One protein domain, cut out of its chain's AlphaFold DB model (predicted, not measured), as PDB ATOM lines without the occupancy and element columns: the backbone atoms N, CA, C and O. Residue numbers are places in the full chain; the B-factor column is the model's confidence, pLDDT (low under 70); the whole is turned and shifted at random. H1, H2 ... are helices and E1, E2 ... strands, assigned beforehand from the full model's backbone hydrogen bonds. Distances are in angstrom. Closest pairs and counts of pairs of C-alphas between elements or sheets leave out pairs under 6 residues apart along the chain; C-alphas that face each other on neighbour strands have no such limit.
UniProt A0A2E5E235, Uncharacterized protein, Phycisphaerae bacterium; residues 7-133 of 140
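What this domain is: This is residues 7 to 133 of the 140 residues of an uncharacterized protein of Phycisphaerae bacterium (UniProt A0A2E5E235). A long helical hairpin, H1 and H2, has a small head packed at the end where H1 begins and H2 ends: the strand hairpin E1 and E2, the helix H4 and the short H3. H5 packs on H4. The 127 printed residues hold, in order, H1 H2 E1 E2 H3 H4 H5, mostly helix, with E1 and E2 antiparallel. The whole is compact, with a radius of gyration of the C-alphas of 15.8 A and spans of 50 by 34 by 24 A.

How they stand to each other: Start with H1, residues 7 to 31, and H2, residues 37 to 63: this hairpin touches closest at the C-alphas of Ala 12 and Ala 58, 5.5 A, at a shallow tilt of 16 degrees, opposite ways. Next comes the hairpin of E1, residues 70 to 73, and E2, residues 82 to 85, where N 71 and O 84 are 2.8 A apart, within hydrogen-bond range. The closest C-alphas of H1 and E1 are Leu 11 and Val 72, 6.6 A. H4, residues 95 to 109, only just touches H2, with 3 pairs of C-alphas within 8 A, through H2's residues 54 to 57 alone; the closest are Phe 57 and Met 104, 6.7 A, at a steep tilt of 42 degrees. H5, residues 119 to 125, touches H4, closest at C-alphas 103 and 121, 5.4 A. H3, residues 87 to 92, is close to H4 but not clearly touching: C-alphas 90 and 98 are 6.6 A apart. Each O i to N i+4 pair is within hydrogen-bond range in H1, H2, H4 and H5; H3 has 0 of 2, and 2 of 3 O i to N i+3.

Where its parts are: Find C-alpha 7 at (-19.052, 31.542, -18.208), where H1 begins its 36.5 A. H2 runs 38.8 A and H4 20.1 A. H5 ends at C-alpha 125, (-6.906, 9.134, -23.703).

The domain as a whole: The C-alphas farthest apart, Glu 34 and Glu 92, are 49.8 A apart. The printed part has no cut and no long link. Confidence is under 70 at residues 32 to 33, 128 and 130 to 133.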
ATOM      1  N   ARG A   7     -20.336  32.072 -17.712       91.19
ATOM      2  CA  ARG A   7     -19.052  31.542 -18.208       91.19
ATOM      3  C   ARG A   7     -19.185  30.095 -18.663       91.19
ATOM      4  O   ARG A   7     -18.766  29.773 -19.771       91.19
ATOM      5  N   ASN A   8     -19.855  29.265 -17.868       93.50
ATOM      6  CA  ASN A   8     -20.133  27.868 -18.204       93.50
ATOM      7  C   ASN A   8     -20.938  27.774 -19.504       93.50
ATOM      8  O   ASN A   8     -20.635  26.955 -20.363       93.50
ATOM      9  N   ARG A   9     -21.914  28.669 -19.706       92.56
ATOM     10  CA  ARG A   9     -22.690  28.724 -20.953       92.56
ATOM     11  C   ARG A   9     -21.826  29.048 -22.171       92.56
ATOM     12  O   ARG A   9     -22.026  28.449 -23.223       92.56
ATOM     13  N   VAL A  10     -20.888  29.988 -22.041       92.81
ATOM     14  CA  VAL A  10     -19.946  30.320 -23.121       92.81
ATOM     15  C   VAL A  10     -19.038  29.130 -23.419       92.81
ATOM     16  O   VAL A  10     -18.883  28.766 -24.580       92.81
ATOM     17  N   LEU A  11     -18.494  28.481 -22.389       95.69
ATOM     18  CA  LEU A  11     -17.675  27.286 -22.571       95.69
ATOM     19  C   LEU A  11     -18.467  26.146 -23.231       95.69
ATOM     20  O   LEU A  11     -17.980  25.550 -24.187       95.69
ATOM     21  N   ALA A  12     -19.699  25.880 -22.788       95.56
ATOM     22  CA  ALA A  12     -20.568  24.876 -23.398       95.56
ATOM     23  C   ALA A  12     -20.813  25.175 -24.883       95.56
ATOM     24  O   ALA A  12     -20.723  24.276 -25.714       95.56
ATOM     25  N   GLN A  13     -21.054  26.441 -25.243       94.19
ATOM     26  CA  GLN A  13     -21.186  26.839 -26.645       94.19
ATOM     27  C   GLN A  13     -19.919  26.515 -27.451       94.19
ATOM     28  O   GLN A  13     -20.024  25.936 -28.531       94.19
ATOM     29  N   VAL A  14     -18.733  26.830 -26.925       94.94
ATOM     30  CA  VAL A  14     -17.455  26.511 -27.585       94.94
ATOM     31  C   VAL A  14     -17.280  25.001 -27.767       94.94
ATOM     32  O   VAL A  14     -16.873  24.555 -28.838       94.94
ATOM     33  N   LEU A  15     -17.644  24.196 -26.767       95.94
ATOM     34  CA  LEU A  15     -17.596  22.734 -26.862       95.94
ATOM     35  C   LEU A  15     -18.575  22.191 -27.916       95.94
ATOM     36  O   LEU A  15     -18.221  21.287 -28.675       95.94
ATOM     37  N   HIS A  16     -19.769  22.773 -28.042       95.25
ATOM     38  CA  HIS A  16     -20.718  22.419 -29.106       95.25
ATOM     39  C   HIS A  16     -20.209  22.797 -30.500       95.25
ATOM     40  O   HIS A  16     -20.366  22.020 -31.442       95.25
ATOM     41  N   GLU A  17     -19.551  23.948 -30.646       92.94
ATOM     42  CA  GLU A  17     -18.898  24.345 -31.902       92.94
ATOM     43  C   GLU A  17     -17.759  23.375 -32.270       92.94
ATOM     44  O   GLU A  17     -17.654  22.926 -33.415       92.94
ATOM     45  N   MET A  18     -16.955  22.974 -31.281       92.62
ATOM     46  CA  MET A  18     -15.909  21.958 -31.419       92.62
ATOM     47  C   MET A  18     -16.456  20.581 -31.818       92.62
ATOM     48  O   MET A  18     -15.812  19.869 -32.597       92.62
ATOM     49  N   LEU A  19     -17.617  20.190 -31.289       93.00
ATOM     50  CA  LEU A  19     -18.286  18.938 -31.635       93.00
ATOM     51  C   LEU A  19     -18.822  18.979 -33.071       93.00
ATOM     52  O   LEU A  19     -18.553  18.066 -33.853       93.00
ATOM     53  N   ALA A  20     -19.493  20.067 -33.453       91.81
ATOM     54  CA  ALA A  20     -20.018  20.254 -34.804       91.81
ATOM     55  C   ALA A  20     -18.906  20.224 -35.871       91.81
ATOM     56  O   ALA A  20     -19.084  19.637 -36.940       91.81
ATOM     57  N   ALA A  21     -17.735  20.800 -35.580       89.44
ATOM     58  CA  ALA A  21     -16.575  20.731 -36.470       89.44
ATOM     59  C   ALA A  21     -16.085  19.283 -36.685       89.44
ATOM     60  O   ALA A  21     -15.766  18.894 -37.812       89.44
ATOM     61  N   ARG A  22     -16.079  18.456 -35.632       89.62
ATOM     62  CA  ARG A  22     -15.702  17.031 -35.705       89.62
ATOM     63  C   ARG A  22     -16.733  16.183 -36.448       89.62
ATOM     64  O   ARG A  22     -16.375  15.228 -37.133       89.62
ATOM     65  N   GLU A  23     -18.014  16.526 -36.364       91.00
ATOM     66  CA  GLU A  23     -19.063  15.876 -37.163       91.00
ATOM     67  C   GLU A  23     -18.920  16.171 -38.659       91.00
ATOM     68  O   GLU A  23     -19.063  15.273 -39.495       91.00
ATOM     69  N   GLN A  24     -18.567  17.411 -39.003       88.50
ATOM     70  CA  GLN A  24     -18.259  17.786 -40.383       88.50
ATOM     71  C   GLN A  24     -17.012  17.057 -40.897       88.50
ATOM     72  O   GLN A  24     -17.034  16.523 -42.006       88.50
ATOM     73  N   ALA A  25     -15.958  16.964 -40.079       85.81
ATOM     74  CA  ALA A  25     -14.756  16.204 -40.415       85.81
ATOM     75  C   ALA A  25     -15.062  14.713 -40.651       85.81
ATOM     76  O   ALA A  25     -14.600  14.152 -41.646       85.81
ATOM     77  N   ALA A  26     -15.896  14.093 -39.806       87.19
ATOM     78  CA  ALA A  26     -16.345  12.706 -39.981       87.19
ATOM     79  C   ALA A  26     -17.012  12.497 -41.346       87.19
ATOM     80  O   ALA A  26     -16.641  11.607 -42.110       87.19
ATOM     81  N   THR A  27     -17.960  13.379 -41.665       87.19
ATOM     82  CA  THR A  27     -18.733  13.325 -42.910       87.19
ATOM     83  C   THR A  27     -17.817  13.450 -44.130       87.19
ATOM     84  O   THR A  27     -18.000  12.744 -45.121       87.19
ATOM     85  N   TRP A  28     -16.794  14.307 -44.052       85.75
ATOM     86  CA  TRP A  28     -15.808  14.471 -45.120       85.75
ATOM     87  C   TRP A  28     -14.940  13.219 -45.327       85.75
ATOM     88  O   TRP A  28     -14.740  12.791 -46.466       85.75
ATOM     89  N   VAL A  29     -14.469  12.593 -44.241       82.94
ATOM     90  CA  VAL A  29     -13.681  11.343 -44.300       82.94
ATOM     91  C   VAL A  29     -14.488  10.202 -44.930       82.94
ATOM     92  O   VAL A  29     -13.956   9.425 -45.731       82.94
ATOM     93  N   GLU A  30     -15.775  10.106 -44.593       79.38
ATOM     94  CA  GLU A  30     -16.670   9.075 -45.121       79.38
ATOM     95  C   GLU A  30     -17.025   9.305 -46.598       79.38
ATOM     96  O   GLU A  30     -16.955   8.364 -47.394       79.38
ATOM     97  N   GLY A  31     -17.376  10.541 -46.968       73.31
ATOM     98  CA  GLY A  31     -17.961  10.872 -48.270       73.31
ATOM     99  C   GLY A  31     -16.969  11.197 -49.387       73.31
ATOM    100  O   GLY A  31     -17.128  10.687 -50.495       73.31
ATOM    101  N   ASP A  32     -15.943  12.005 -49.108       65.12
ATOM    102  CA  ASP A  32     -15.152  12.681 -50.153       65.12
ATOM    103  C   ASP A  32     -13.648  12.400 -50.089       65.12
ATOM    104  O   ASP A  32     -12.904  12.757 -51.003       65.12
ATOM    105  N   ALA A  33     -13.163  11.763 -49.026       68.12
ATOM    106  CA  ALA A  33     -11.735  11.554 -48.891       68.12
ATOM    107  C   ALA A  33     -11.228  10.362 -49.729       68.12
ATOM    108  O   ALA A  33     -11.733   9.236 -49.614       68.12
ATOM    109  N   GLU A  34     -10.168  10.585 -50.518       80.88
ATOM    110  CA  GLU A  34      -9.406   9.566 -51.269       80.88
ATOM    111  C   GLU A  34      -8.495   8.719 -50.354       80.88
ATOM    112  O   GLU A  34      -7.349   8.411 -50.676       80.88
ATOM    113  N   PHE A  35      -8.981   8.354 -49.170       82.31
ATOM    114  CA  PHE A  35      -8.258   7.470 -48.262       82.31
ATOM    115  C   PHE A  35      -8.488   6.006 -48.625       82.31
ATOM    116  O   PHE A  35      -9.582   5.611 -49.044       82.31
ATOM    117  N   ASP A  36      -7.467   5.179 -48.409       87.94
ATOM    118  CA  ASP A  36      -7.640   3.734 -48.442       87.94
ATOM    119  C   ASP A  36      -8.581   3.274 -47.302       87.94
ATOM    120  O   ASP A  36      -8.766   3.990 -46.310       87.94
ATOM    121  N   PRO A  37      -9.197   2.083 -47.417       86.38
ATOM    122  CA  PRO A  37     -10.179   1.617 -46.440       86.38
ATOM    123  C   PRO A  37      -9.667   1.546 -44.996       86.38
ATOM    124  O   PRO A  37     -10.446   1.772 -44.071       86.38
ATOM    125  N   GLU A  38      -8.383   1.242 -44.783       86.44
ATOM    126  CA  GLU A  38      -7.821   1.139 -43.435       86.44
ATOM    127  C   GLU A  38      -7.594   2.527 -42.834       86.44
ATOM    128  O   GLU A  38      -7.967   2.757 -41.684       86.44
ATOM    129  N   SER A  39      -7.091   3.480 -43.622       86.56
ATOM    130  CA  SER A  39      -6.993   4.883 -43.200       86.56
ATOM    131  C   SER A  39      -8.364   5.462 -42.836       86.56
ATOM    132  O   SER A  39      -8.502   6.065 -41.774       86.56
ATOM    133  N   LYS A  40      -9.411   5.202 -43.637       87.00
ATOM    134  CA  LYS A  40     -10.792   5.612 -43.298       87.00
ATOM    135  C   LYS A  40     -11.260   5.011 -41.977       87.00
ATOM    136  O   LYS A  40     -11.838   5.714 -41.151       87.00
ATOM    137  N   ARG A  41     -10.991   3.721 -41.757       86.00
ATOM    138  CA  ARG A  41     -11.352   3.025 -40.518       86.00
ATOM    139  C   ARG A  41     -10.648   3.638 -39.307       86.00
ATOM    140  O   ARG A  41     -11.299   3.893 -38.299       86.00
ATOM    141  N   LEU A  42      -9.339   3.875 -39.400       85.81
ATOM    142  CA  LEU A  42      -8.546   4.455 -38.314       85.81
ATOM    143  C   LEU A  42      -8.988   5.886 -37.999       85.81
ATOM    144  O   LEU A  42      -9.258   6.191 -36.840       85.81
ATOM    145  N   MET A  43      -9.146   6.729 -39.021       87.06
ATOM    146  CA  MET A  43      -9.634   8.102 -38.852       87.06
ATOM    147  C   MET A  43     -11.051   8.138 -38.275       87.06
ATOM    148  O   MET A  43     -11.336   8.981 -37.431       87.06
ATOM    149  N   GLY A  44     -11.921   7.204 -38.670       87.38
ATOM    150  CA  GLY A  44     -13.259   7.067 -38.094       87.38
ATOM    151  C   GLY A  44     -13.226   6.739 -36.599       87.38
ATOM    152  O   GLY A  44     -13.939   7.367 -35.822       87.38
ATOM    153  N   VAL A  45     -12.364   5.804 -36.178       87.25
ATOM    154  CA  VAL A  45     -12.190   5.459 -34.755       87.25
ATOM    155  C   VAL A  45     -11.639   6.645 -33.963       87.25
ATOM    156  O   VAL A  45     -12.188   6.971 -32.913       87.25
ATOM    157  N   MET A  46     -10.604   7.319 -34.474       86.50
ATOM    158  CA  MET A  46     -10.018   8.495 -33.822       86.50
ATOM    159  C   MET A  46     -11.045   9.620 -33.669       86.50
ATOM    160  O   MET A  46     -11.263  10.114 -32.568       86.50
ATOM    161  N   ASN A  47     -11.747   9.967 -34.751       89.25
ATOM    162  CA  ASN A  47     -12.744  11.030 -34.724       89.25
ATOM    163  C   ASN A  47     -13.922  10.695 -33.795       89.25
ATOM    164  O   ASN A  47     -14.482  11.586 -33.160       89.25
ATOM    165  N   GLN A  48     -14.301   9.419 -33.683       89.38
ATOM    166  CA  GLN A  48     -15.311   8.996 -32.716       89.38
ATOM    167  C   GLN A  48     -14.839   9.199 -31.268       89.38
ATOM    168  O   GLN A  48     -15.602   9.736 -30.467       89.38
ATOM    169  N   GLY A  49     -13.589   8.849 -30.948       90.31
ATOM    170  CA  GLY A  49     -13.007   9.109 -29.626       90.31
ATOM    171  C   GLY A  49     -12.947  10.600 -29.288       90.31
ATOM    172  O   GLY A  49     -13.324  11.010 -28.189       90.31
ATOM    173  N   ASP A  50     -12.583  11.430 -30.268       89.75
ATOM    174  CA  ASP A  50     -12.580  12.886 -30.130       89.75
ATOM    175  C   ASP A  50     -13.985  13.438 -29.847       89.75
ATOM    176  O   ASP A  50     -14.163  14.301 -28.985       89.75
ATOM    177  N   LYS A  51     -15.005  12.943 -30.561       92.94
ATOM    178  CA  LYS A  51     -16.402  13.342 -30.339       92.94
ATOM    179  C   LYS A  51     -16.882  12.967 -28.941       92.94
ATOM    180  O   LYS A  51     -17.511  13.790 -28.282       92.94
ATOM    181  N   GLU A  52     -16.595  11.748 -28.492       92.62
ATOM    182  CA  GLU A  52     -16.975  11.267 -27.158       92.62
ATOM    183  C   GLU A  52     -16.289  12.073 -26.050       92.62
ATOM    184  O   GLU A  52     -16.937  12.457 -25.075       92.62
ATOM    185  N   THR A  53     -15.013  12.412 -26.240       93.69
ATOM    186  CA  THR A  53     -14.251  13.273 -25.326       93.69
ATOM    187  C   THR A  53     -14.894  14.654 -25.205       93.69
ATOM    188  O   THR A  53     -15.214  15.097 -24.101       93.69
ATOM    189  N   VAL A  54     -15.165  15.326 -26.331       94.88
ATOM    190  CA  VAL A  54     -15.802  16.656 -26.322       94.88
ATOM    191  C   VAL A  54     -17.210  16.604 -25.726       94.88
ATOM    192  O   VAL A  54     -17.562  17.464 -24.920       94.88
ATOM    193  N   ALA A  55     -18.006  15.590 -26.074       94.88
ATOM    194  CA  ALA A  55     -19.358  15.425 -25.546       94.88
ATOM    195  C   ALA A  55     -19.368  15.189 -24.027       94.88
ATOM    196  O   ALA A  55     -20.239  15.713 -23.334       94.88
ATOM    197  N   THR A  56     -18.383  14.452 -23.503       95.31
ATOM    198  CA  THR A  56     -18.216  14.224 -22.060       95.31
ATOM    199  C   THR A  56     -17.988  15.540 -21.320       95.31
ATOM    200  O   THR A  56     -18.671  15.820 -20.333       95.31
ATOM    201  N   PHE A  57     -17.090  16.390 -21.825       96.81
ATOM    202  CA  PHE A  57     -16.858  17.707 -21.233       96.81
ATOM    203  C   PHE A  57     -18.066  18.634 -21.377       96.81
ATOM    204  O   PHE A  57     -18.417  19.313 -20.418       96.81
ATOM    205  N   ALA A  58     -18.744  18.632 -22.529       95.75
ATOM    206  CA  ALA A  58     -19.942  19.445 -22.734       95.75
ATOM    207  C   ALA A  58     -21.044  19.082 -21.728       95.75
ATOM    208  O   ALA A  58     -21.585  19.965 -21.064       95.75
ATOM    209  N   ALA A  59     -21.312  17.786 -21.547       95.19
ATOM    210  CA  ALA A  59     -22.296  17.306 -20.583       95.19
ATOM    211  C   ALA A  59     -21.938  17.696 -19.139       95.19
ATOM    212  O   ALA A  59     -22.814  18.090 -18.371       95.19
ATOM    213  N   TRP A  60     -20.654  17.625 -18.772       95.62
ATOM    214  CA  TRP A  60     -20.191  18.056 -17.452       95.62
ATOM    215  C   TRP A  60     -20.383  19.563 -17.234       95.62
ATOM    216  O   TRP A  60     -21.017  19.948 -16.250       95.62
ATOM    217  N   VAL A  61     -19.947  20.412 -18.174       95.56
ATOM    218  CA  VAL A  61     -20.107  21.879 -18.091       95.56
ATOM    219  C   VAL A  61     -21.581  22.290 -18.019       95.56
ATOM    220  O   VAL A  61     -21.927  23.262 -17.353       95.56
ATOM    221  N   GLU A  62     -22.472  21.561 -18.687       94.06
ATOM    222  CA  GLU A  62     -23.915  21.813 -18.619       94.06
ATOM    223  C   GLU A  62     -24.554  21.352 -17.302       94.06
ATOM    224  O   GLU A  62     -25.627  21.838 -16.938       94.06
ATOM    225  N   SER A  63     -23.907  20.427 -16.589       93.00
ATOM    226  CA  SER A  63     -24.386  19.902 -15.309       93.00
ATOM    227  C   SER A  63     -23.952  20.737 -14.100       93.00
ATOM    228  O   SER A  63     -24.642  20.717 -13.077       93.00
ATOM    229  N   ILE A  64     -22.844  21.479 -14.209       90.56
ATOM    230  CA  ILE A  64     -22.276  22.237 -13.091       90.56
ATOM    231  C   ILE A  64     -23.031  23.555 -12.863       90.56
ATOM    232  O   ILE A  64     -23.231  24.369 -13.771       90.56
ATOM    233  N   GLN A  65     -23.483  23.751 -11.623       87.81
ATOM    234  CA  GLN A  65     -24.262  24.927 -11.214       87.81
ATOM    235  C   GLN A  65     -23.376  26.078 -10.736       87.81
ATOM    236  O   GLN A  65     -23.777  27.238 -10.839       87.81
ATOM    237  N   ASP A  66     -22.181  25.760 -10.244       88.69
ATOM    238  CA  ASP A  66     -21.207  26.742  -9.792       88.69
ATOM    239  C   ASP A  66     -20.458  27.358 -10.977       88.69
ATOM    240  O   ASP A  66     -20.215  26.711 -11.999       88.69
ATOM    241  N   ASP A  67     -20.132  28.648 -10.868       91.25
ATOM    242  CA  ASP A  67     -19.417  29.369 -11.924       91.25
ATOM    243  C   ASP A  67     -17.978  28.866 -11.997       91.25
ATOM    244  O   ASP A  67     -17.223  28.971 -11.028       91.25
ATOM    245  N   LEU A  68     -17.595  28.327 -13.152       95.06
ATOM    246  CA  LEU A  68     -16.243  27.835 -13.348       95.06
ATOM    247  C   LEU A  68     -15.253  29.014 -13.333       95.06
ATOM    248  O   LEU A  68     -15.514  30.063 -13.941       95.06
ATOM    249  N   PRO A  69     -14.082  28.847 -12.694       96.19
ATOM    250  CA  PRO A  69     -13.054  29.874 -12.578       96.19
ATOM    251  C   PRO A  69     -12.242  29.961 -13.877       96.19
ATOM    252  O   PRO A  69     -11.046  29.699 -13.901       96.19
ATOM    253  N   ILE A  70     -12.908  30.274 -14.988       96.12
ATOM    254  CA  ILE A  70     -12.334  30.192 -16.332       96.12
ATOM    255  C   ILE A  70     -12.517  31.477 -17.129       96.12
ATOM    256  O   ILE A  70     -13.451  32.256 -16.926       96.12
ATOM    257  N   THR A  71     -11.648  31.655 -18.115       94.94
ATOM    258  CA  THR A  71     -11.839  32.584 -19.223       94.94
ATOM    259  C   THR A  71     -11.592  31.843 -20.527       94.94
ATOM    260  O   THR A  71     -10.547  31.231 -20.715       94.94
ATOM    261  N   VAL A  72     -12.565  31.910 -21.434       93.56
ATOM    262  CA  VAL A  72     -12.438  31.354 -22.781       93.56
ATOM    263  C   VAL A  72     -12.179  32.500 -23.746       93.56
ATOM    264  O   VAL A  72     -12.893  33.507 -23.729       93.56
ATOM    265  N   SER A  73     -11.151  32.368 -24.574       92.56
ATOM    266  CA  SER A  73     -10.759  33.398 -25.532       92.56
ATOM    267  C   SER A  73     -10.347  32.788 -26.869       92.56
ATOM    268  O   SER A  73     -10.048  31.603 -26.973       92.56
ATOM    269  N   SER A  74     -10.387  33.598 -27.924       90.94
ATOM    270  CA  SER A  74      -9.898  33.222 -29.248       90.94
ATOM    271  C   SER A  74      -9.252  34.435 -29.902       90.94
ATOM    272  O   SER A  74      -9.827  35.526 -29.923       90.94
ATOM    273  N   SER A  75      -8.044  34.254 -30.430       86.44
ATOM    274  CA  SER A  75      -7.274  35.312 -31.091       86.44
ATOM    275  C   SER A  75      -7.551  35.415 -32.595       86.44
ATOM    276  O   SER A  75      -7.139  36.385 -33.229       86.44
ATOM    277  N   ASP A  76      -8.271  34.450 -33.171       85.44
ATOM    278  CA  ASP A  76      -8.442  34.284 -34.617       85.44
ATOM    279  C   ASP A  76      -9.907  34.126 -35.059       85.44
ATOM    280  O   ASP A  76     -10.196  33.626 -36.149       85.44
ATOM    281  N   GLY A  77     -10.838  34.604 -34.229       76.06
ATOM    282  CA  GLY A  77     -12.264  34.617 -34.551       76.06
ATOM    283  C   GLY A  77     -12.945  33.256 -34.402       76.06
ATOM    284  O   GLY A  77     -13.877  32.970 -35.149       76.06
ATOM    285  N   GLY A  78     -12.487  32.434 -33.455       77.50
ATOM    286  CA  GLY A  78     -13.111  31.168 -33.063       77.50
ATOM    287  C   GLY A  78     -12.534  29.931 -33.748       77.50
ATOM    288  O   GLY A  78     -13.143  28.866 -33.673       77.50
ATOM    289  N   ARG A  79     -11.387  30.039 -34.435       77.00
ATOM    290  CA  ARG A  79     -10.732  28.872 -35.054       77.00
ATOM    291  C   ARG A  79      -9.848  28.140 -34.056       77.00
ATOM    292  O   ARG A  79      -9.853  26.916 -34.036       77.00
ATOM    293  N   ASN A  80      -9.134  28.891 -33.225       84.50
ATOM    294  CA  ASN A  80      -8.383  28.386 -32.090       84.50
ATOM    295  C   ASN A  80      -8.930  29.020 -30.816       84.50
ATOM    296  O   ASN A  80      -9.040  30.247 -30.708       84.50
ATOM    297  N   TRP A  81      -9.261  28.167 -29.855       90.75
ATOM    298  CA  TRP A  81      -9.747  28.570 -28.547       90.75
ATOM    299  C   TRP A  81      -8.677  28.308 -27.497       90.75
ATOM    300  O   TRP A  81      -7.997  27.286 -27.529       90.75
ATOM    301  N   THR A  82      -8.562  29.231 -26.556       92.81
ATOM    302  CA  THR A  82      -7.706  29.130 -25.379       92.81
ATOM    303  C   THR A  82      -8.571  29.161 -24.129       92.81
ATOM    304  O   THR A  82      -9.555  29.906 -24.061       92.81
ATOM    305  N   LEU A  83      -8.203  28.334 -23.153       95.44
ATOM    306  CA  LEU A  83      -8.866  28.230 -21.861       95.44
ATOM    307  C   LEU A  83      -7.875  28.620 -20.765       95.44
ATOM    308  O   LEU A  83      -6.943  27.876 -20.469       95.44
ATOM    309  N   ASP A  84      -8.109  29.774 -20.151       95.25
ATOM    310  CA  ASP A  84      -7.352  30.228 -18.990       95.25
ATOM    311  C   ASP A  84      -8.117  29.871 -17.715       95.25
ATOM    312  O   ASP A  84      -9.308  30.175 -17.595       95.25
ATOM    313  N   ILE A  85      -7.436  29.242 -16.758       95.44
ATOM    314  CA  ILE A  85      -8.008  28.840 -15.468       95.44
ATOM    315  C   ILE A  85      -7.472  29.775 -14.381       95.44
ATOM    316  O   ILE A  85      -6.260  29.877 -14.174       95.44
ATOM    317  N   ASP A  86      -8.373  30.444 -13.666       95.69
ATOM    318  CA  ASP A  86      -8.029  31.213 -12.475       95.69
ATOM    319  C   ASP A  86      -7.619  30.263 -11.344       95.69
ATOM    320  O   ASP A  86      -8.400  29.440 -10.866       95.69
ATOM    321  N   THR A  87      -6.363  30.380 -10.918       93.56
ATOM    322  CA  THR A  87      -5.731  29.444  -9.983       93.56
ATOM    323  C   THR A  87      -6.354  29.487  -8.592       93.56
ATOM    324  O   THR A  87      -6.326  28.479  -7.886       93.56
ATOM    325  N   ASP A  88      -6.888  30.632  -8.168       94.19
ATOM    326  CA  ASP A  88      -7.491  30.745  -6.842       94.19
ATOM    327  C   ASP A  88      -8.900  30.160  -6.830       94.19
ATOM    328  O   ASP A  88      -9.179  29.307  -5.991       94.19
ATOM    329  N   GLY A  89      -9.740  30.496  -7.815       93.75
ATOM    330  CA  GLY A  89     -11.037  29.840  -7.968       93.75
ATOM    331  C   GLY A  89     -10.927  28.332  -8.229       93.75
ATOM    332  O   GLY A  89     -11.750  27.566  -7.738       93.75
ATOM    333  N   PHE A  90      -9.886  27.873  -8.932       93.88
ATOM    334  CA  PHE A  90      -9.647  26.445  -9.175       93.88
ATOM    335  C   PHE A  90      -9.486  25.638  -7.882       93.88
ATOM    336  O   PHE A  90     -10.027  24.542  -7.768       93.88
ATOM    337  N   LYS A  91      -8.781  26.181  -6.884       94.06
ATOM    338  CA  LYS A  91      -8.558  25.499  -5.595       94.06
ATOM    339  C   LYS A  91      -9.832  25.358  -4.761       94.06
ATOM    340  O   LYS A  91      -9.861  24.522  -3.864       94.06
ATOM    341  N   GLU A  92     -10.837  26.188  -5.031       94.44
ATOM    342  CA  GLU A  92     -12.136  26.165  -4.353       94.44
ATOM    343  C   GLU A  92     -13.086  25.115  -4.955       94.44
ATOM    344  O   GLU A  92     -14.060  24.734  -4.306       94.44
ATOM    345  N   LEU A  93     -12.803  24.621  -6.168       93.50
ATOM    346  CA  LEU A  93     -13.556  23.526  -6.781       93.50
ATOM    347  C   LEU A  93     -13.331  22.217  -6.024       93.50
ATOM    348  O   LEU A  93     -12.277  21.998  -5.418       93.50
ATOM    349  N   ASP A  94     -14.293  21.301  -6.111       94.12
ATOM    350  CA  ASP A  94     -14.069  19.948  -5.625       94.12
ATOM    351  C   ASP A  94     -13.047  19.197  -6.500       94.12
ATOM    352  O   ASP A  94     -12.730  19.587  -7.624       94.12
ATOM    353  N   LYS A  95     -12.498  18.094  -5.978       92.94
ATOM    354  CA  LYS A  95     -11.451  17.335  -6.680       92.94
ATOM    355  C   LYS A  95     -11.917  16.795  -8.037       92.94
ATOM    356  O   LYS A  95     -11.100  16.670  -8.941       92.94
ATOM    357  N   SER A  96     -13.193  16.436  -8.163       93.38
ATOM    358  CA  SER A  96     -13.739  15.897  -9.408       93.38
ATOM    359  C   SER A  96     -13.786  16.984 -10.479       93.38
ATOM    360  O   SER A  96     -13.354  16.751 -11.603       93.38
ATOM    361  N   ASP A  97     -14.251  18.178 -10.120       94.75
ATOM    362  CA  ASP A  97     -14.311  19.322 -11.026       94.75
ATOM    363  C   ASP A  97     -12.917  19.859 -11.369       94.75
ATOM    364  O   ASP A  97     -12.674  20.242 -12.513       94.75
ATOM    365  N   GLN A  98     -11.973  19.813 -10.421       95.06
ATOM    366  CA  GLN A  98     -10.559  20.085 -10.695       95.06
ATOM    367  C   GLN A  98     -10.007  19.119 -11.752       95.06
ATOM    368  O   GLN A  98      -9.446  19.566 -12.754       95.06
ATOM    369  N   GLU A  99     -10.215  17.807 -11.577       95.00
ATOM    370  CA  GLU A  99      -9.741  16.790 -12.524       95.00
ATOM    371  C   GLU A  99     -10.365  16.974 -13.916       95.00
ATOM    372  O   GLU A  99      -9.651  16.911 -14.919       95.00
ATOM    373  N   MET A 100     -11.670  17.257 -13.987       95.88
ATOM    374  CA  MET A 100     -12.379  17.529 -15.241       95.88
ATOM    375  C   MET A 100     -11.849  18.779 -15.946       95.88
ATOM    376  O   MET A 100     -11.612  18.752 -17.155       95.88
ATOM    377  N   LEU A 101     -11.635  19.866 -15.204       95.50
ATOM    378  CA  LEU A 101     -11.177  21.134 -15.762       95.50
ATOM    379  C   LEU A 101      -9.725  21.055 -16.262       95.50
ATOM    380  O   LEU A 101      -9.428  21.541 -17.356       95.50
ATOM    381  N   GLU A 102      -8.836  20.395 -15.516       95.38
ATOM    382  CA  GLU A 102      -7.461  20.119 -15.955       95.38
ATOM    383  C   GLU A 102      -7.432  19.224 -17.196       95.38
ATOM    384  O   GLU A 102      -6.745  19.540 -18.170       95.38
ATOM    385  N   ALA A 103      -8.208  18.135 -17.195       95.12
ATOM    386  CA  ALA A 103      -8.272  17.209 -18.320       95.12
ATOM    387  C   ALA A 103      -8.799  17.894 -19.585       95.12
ATOM    388  O   ALA A 103      -8.234  17.720 -20.662       95.12
ATOM    389  N   MET A 104      -9.844  18.715 -19.461       96.06
ATOM    390  CA  MET A 104     -10.389  19.488 -20.575       96.06
ATOM    391  C   MET A 104      -9.361  20.482 -21.120       96.06
ATOM    392  O   MET A 104      -9.186  20.574 -22.336       96.06
ATOM    393  N   SER A 105      -8.673  21.209 -20.234       95.50
ATOM    394  CA  SER A 105      -7.625  22.157 -20.619       95.50
ATOM    395  C   SER A 105      -6.521  21.462 -21.414       95.50
ATOM    396  O   SER A 105      -6.196  21.886 -22.524       95.50
ATOM    397  N   PHE A 106      -6.017  20.341 -20.898       94.31
ATOM    398  CA  PHE A 106      -4.974  19.545 -21.536       94.31
ATOM    399  C   PHE A 106      -5.416  18.953 -22.884       94.31
ATOM    400  O   PHE A 106      -4.756  19.170 -23.899       94.31
ATOM    401  N   LEU A 107      -6.551  18.244 -22.915       91.94
ATOM    402  CA  LEU A 107      -6.983  17.466 -24.081       91.94
ATOM    403  C   LEU A 107      -7.574  18.325 -25.207       91.94
ATOM    404  O   LEU A 107      -7.440  17.963 -26.375       91.94
ATOM    405  N   LEU A 108      -8.243  19.442 -24.889       92.56
ATOM    406  CA  LEU A 108      -8.984  20.232 -25.883       92.56
ATOM    407  C   LEU A 108      -8.409  21.627 -26.147       92.56
ATOM    408  O   LEU A 108      -8.628  22.165 -27.233       92.56
ATOM    409  N   PHE A 109      -7.681  22.216 -25.195       93.44
ATOM    410  CA  PHE A 109      -7.232  23.614 -25.265       93.44
ATOM    411  C   PHE A 109      -5.707  23.776 -25.218       93.44
ATOM    412  O   PHE A 109      -5.214  24.888 -25.040       93.44
ATOM    413  N   SER A 110      -4.947  22.691 -25.423       89.69
ATOM    414  CA  SER A 110      -3.471  22.694 -25.381       89.69
ATOM    415  C   SER A 110      -2.896  23.223 -24.058       89.69
ATOM    416  O   SER A 110      -1.832  23.844 -24.034       89.69
ATOM    417  N   GLY A 111      -3.618  23.000 -22.958       89.50
ATOM    418  CA  GLY A 111      -3.163  23.293 -21.606       89.50
ATOM    419  C   GLY A 111      -2.002  22.391 -21.167       89.50
ATOM    420  O   GLY A 111      -1.626  21.457 -21.879       89.50
ATOM    421  N   PRO A 112      -1.400  22.664 -19.997       90.94
ATOM    422  CA  PRO A 112      -0.349  21.816 -19.448       90.94
ATOM    423  C   PRO A 112      -0.887  20.428 -19.081       90.94
ATOM    424  O   PRO A 112      -2.069  20.265 -18.786       90.94
ATOM    425  N   GLU A 113       0.006  19.440 -19.054       89.06
ATOM    426  CA  GLU A 113      -0.307  18.120 -18.504       89.06
ATOM    427  C   GLU A 113      -0.721  18.253 -17.023       89.06
ATOM    428  O   GLU A 113      -0.060  18.994 -16.280       89.06
ATOM    429  N   PRO A 114      -1.797  17.573 -16.577       87.81
ATOM    430  CA  PRO A 114      -2.230  17.625 -15.185       87.81
ATOM    431  C   PRO A 114      -1.139  17.174 -14.210       87.81
ATOM    432  O   PRO A 114      -0.324  16.296 -14.501       87.81
ATOM    433  N   ALA A 115      -1.130  17.757 -13.013       76.06
ATOM    434  CA  ALA A 115      -0.146  17.406 -12.000       76.06
ATOM    435  C   ALA A 115      -0.481  16.050 -11.351       76.06
ATOM    436  O   ALA A 115      -1.307  15.960 -10.444       76.06
ATOM    437  N   GLY A 116       0.223  14.994 -11.764       81.06
ATOM    438  CA  GLY A 116       0.041  13.640 -11.226       81.06
ATOM    439  C   GLY A 116      -1.042  12.842 -11.958       81.06
ATOM    440  O   GLY A 116      -1.406  13.159 -13.084       81.06
ATOM    441  N   SER A 117      -1.535  11.767 -11.337       84.38
ATOM    442  CA  SER A 117      -2.559  10.905 -11.944       84.38
ATOM    443  C   SER A 117      -3.909  11.627 -11.996       84.38
ATOM    444  O   SER A 117      -4.544  11.818 -10.951       84.38
ATOM    445  N   ASN A 118      -4.355  12.005 -13.192       88.62
ATOM    446  CA  ASN A 118      -5.689  12.544 -13.434       88.62
ATOM    447  C   ASN A 118      -6.565  11.446 -14.052       88.62
ATOM    448  O   ASN A 118      -6.337  11.001 -15.179       88.62
ATOM    449  N   ARG A 119      -7.587  11.014 -13.306       89.56
ATOM    450  CA  ARG A 119      -8.422   9.863 -13.685       89.56
ATOM    451  C   ARG A 119      -9.222  10.115 -14.958       89.56
ATOM    452  O   ARG A 119      -9.529   9.169 -15.675       89.56
ATOM    453  N   VAL A 120      -9.576  11.371 -15.221       90.69
ATOM    454  CA  VAL A 120     -10.329  11.771 -16.412       90.69
ATOM    455  C   VAL A 120      -9.431  11.671 -17.643       90.69
ATOM    456  O   VAL A 120      -9.849  11.106 -18.647       90.69
ATOM    457  N   VAL A 121      -8.175  12.124 -17.558       88.50
ATOM    458  CA  VAL A 121      -7.200  11.946 -18.650       88.50
ATOM    459  C   VAL A 121      -6.955  10.467 -18.928       88.50
ATOM    460  O   VAL A 121      -7.060  10.051 -20.077       88.50
ATOM    461  N   GLU A 122      -6.708   9.661 -17.893       86.31
ATOM    462  CA  GLU A 122      -6.508   8.210 -18.041       86.31
ATOM    463  C   GLU A 122      -7.699   7.529 -18.735       86.31
ATOM    464  O   GLU A 122      -7.510   6.678 -19.596       86.31
ATOM    465  N   GLN A 123      -8.931   7.928 -18.406       86.12
ATOM    466  CA  GLN A 123     -10.137   7.373 -19.027       86.12
ATOM    467  C   GLN A 123     -10.336   7.825 -20.477       86.12
ATOM    468  O   GLN A 123     -10.796   7.036 -21.303       86.12
ATOM    469  N   LEU A 124     -10.046   9.093 -20.781       87.12
ATOM    470  CA  LEU A 124     -10.373   9.690 -22.076       87.12
ATOM    471  C   LEU A 124      -9.269   9.503 -23.122       87.12
ATOM    472  O   LEU A 124      -9.591   9.408 -24.301       87.12
ATOM    473  N   MET A 125      -7.991   9.383 -22.738       80.69
ATOM    474  CA  MET A 125      -6.906   9.134 -23.703       80.69
ATOM    475  C   MET A 125      -7.040   7.791 -24.431       80.69
ATOM    476  O   MET A 125      -6.564   7.650 -25.556       80.69
ATOM    477  N   ASP A 126      -7.701   6.813 -23.813       77.12
ATOM    478  CA  ASP A 126      -7.938   5.504 -24.424       77.12
ATOM    479  C   ASP A 126      -9.071   5.515 -25.465       77.12
ATOM    480  O   ASP A 126      -9.226   4.553 -26.244       77.12
ATOM    481  N   LEU A 127      -9.863   6.594 -25.499       75.94
ATOM    482  CA  LEU A 127     -10.924   6.792 -26.476       75.94
ATOM    483  C   LEU A 127     -10.313   7.138 -27.835       75.94
ATOM    484  O   LEU A 127      -9.481   8.024 -27.975       75.94
ATOM    485  N   GLY A 128     -10.726   6.410 -28.870       64.12
ATOM    486  CA  GLY A 128     -10.218   6.618 -30.228       64.12
ATOM    487  C   GLY A 128      -8.862   5.970 -30.524       64.12
ATOM    488  O   GLY A 128      -8.427   5.997 -31.677       64.12
ATOM    489  N   LEU A 129      -8.230   5.299 -29.552       71.06
ATOM    490  CA  LEU A 129      -7.086   4.432 -29.828       71.06
ATOM    491  C   LEU A 129      -7.541   3.111 -30.475       71.06
ATOM    492  O   LEU A 129      -8.401   2.415 -29.930       71.06
ATOM    493  N   PRO A 130      -6.956   2.707 -31.618       67.19
ATOM    494  CA  PRO A 130      -7.161   1.376 -32.177       67.19
ATOM    495  C   PRO A 130      -6.797   0.281 -31.168       67.19
ATOM    496  O   PRO A 130      -5.778   0.381 -30.490       67.19
ATOM    497  N   ASP A 131      -7.558  -0.818 -31.136       68.88
ATOM    498  CA  ASP A 131      -7.383  -1.900 -30.150       68.88
ATOM    499  C   ASP A 131      -5.950  -2.444 -30.037       68.88
ATOM    500  O   ASP A 131      -5.540  -2.863 -28.959       68.88
ATOM    501  N   LYS A 132      -5.182  -2.451 -31.136       65.56
ATOM    502  CA  LYS A 132      -3.765  -2.847 -31.110       65.56
ATOM    503  C   LYS A 132      -2.915  -1.867 -30.297       65.56
ATOM    504  O   LYS A 132      -2.185  -2.304 -29.424       65.56
ATOM    505  N   LEU A 133      -3.075  -0.565 -30.539       63.19
ATOM    506  CA  LEU A 133      -2.353   0.482 -29.811       63.19
ATOM    507  C   LEU A 133      -2.788   0.552 -28.346       63.19
ATOM    508  O   LEU A 133      -1.944   0.712 -27.474       63.19
TER     509      LEU A 133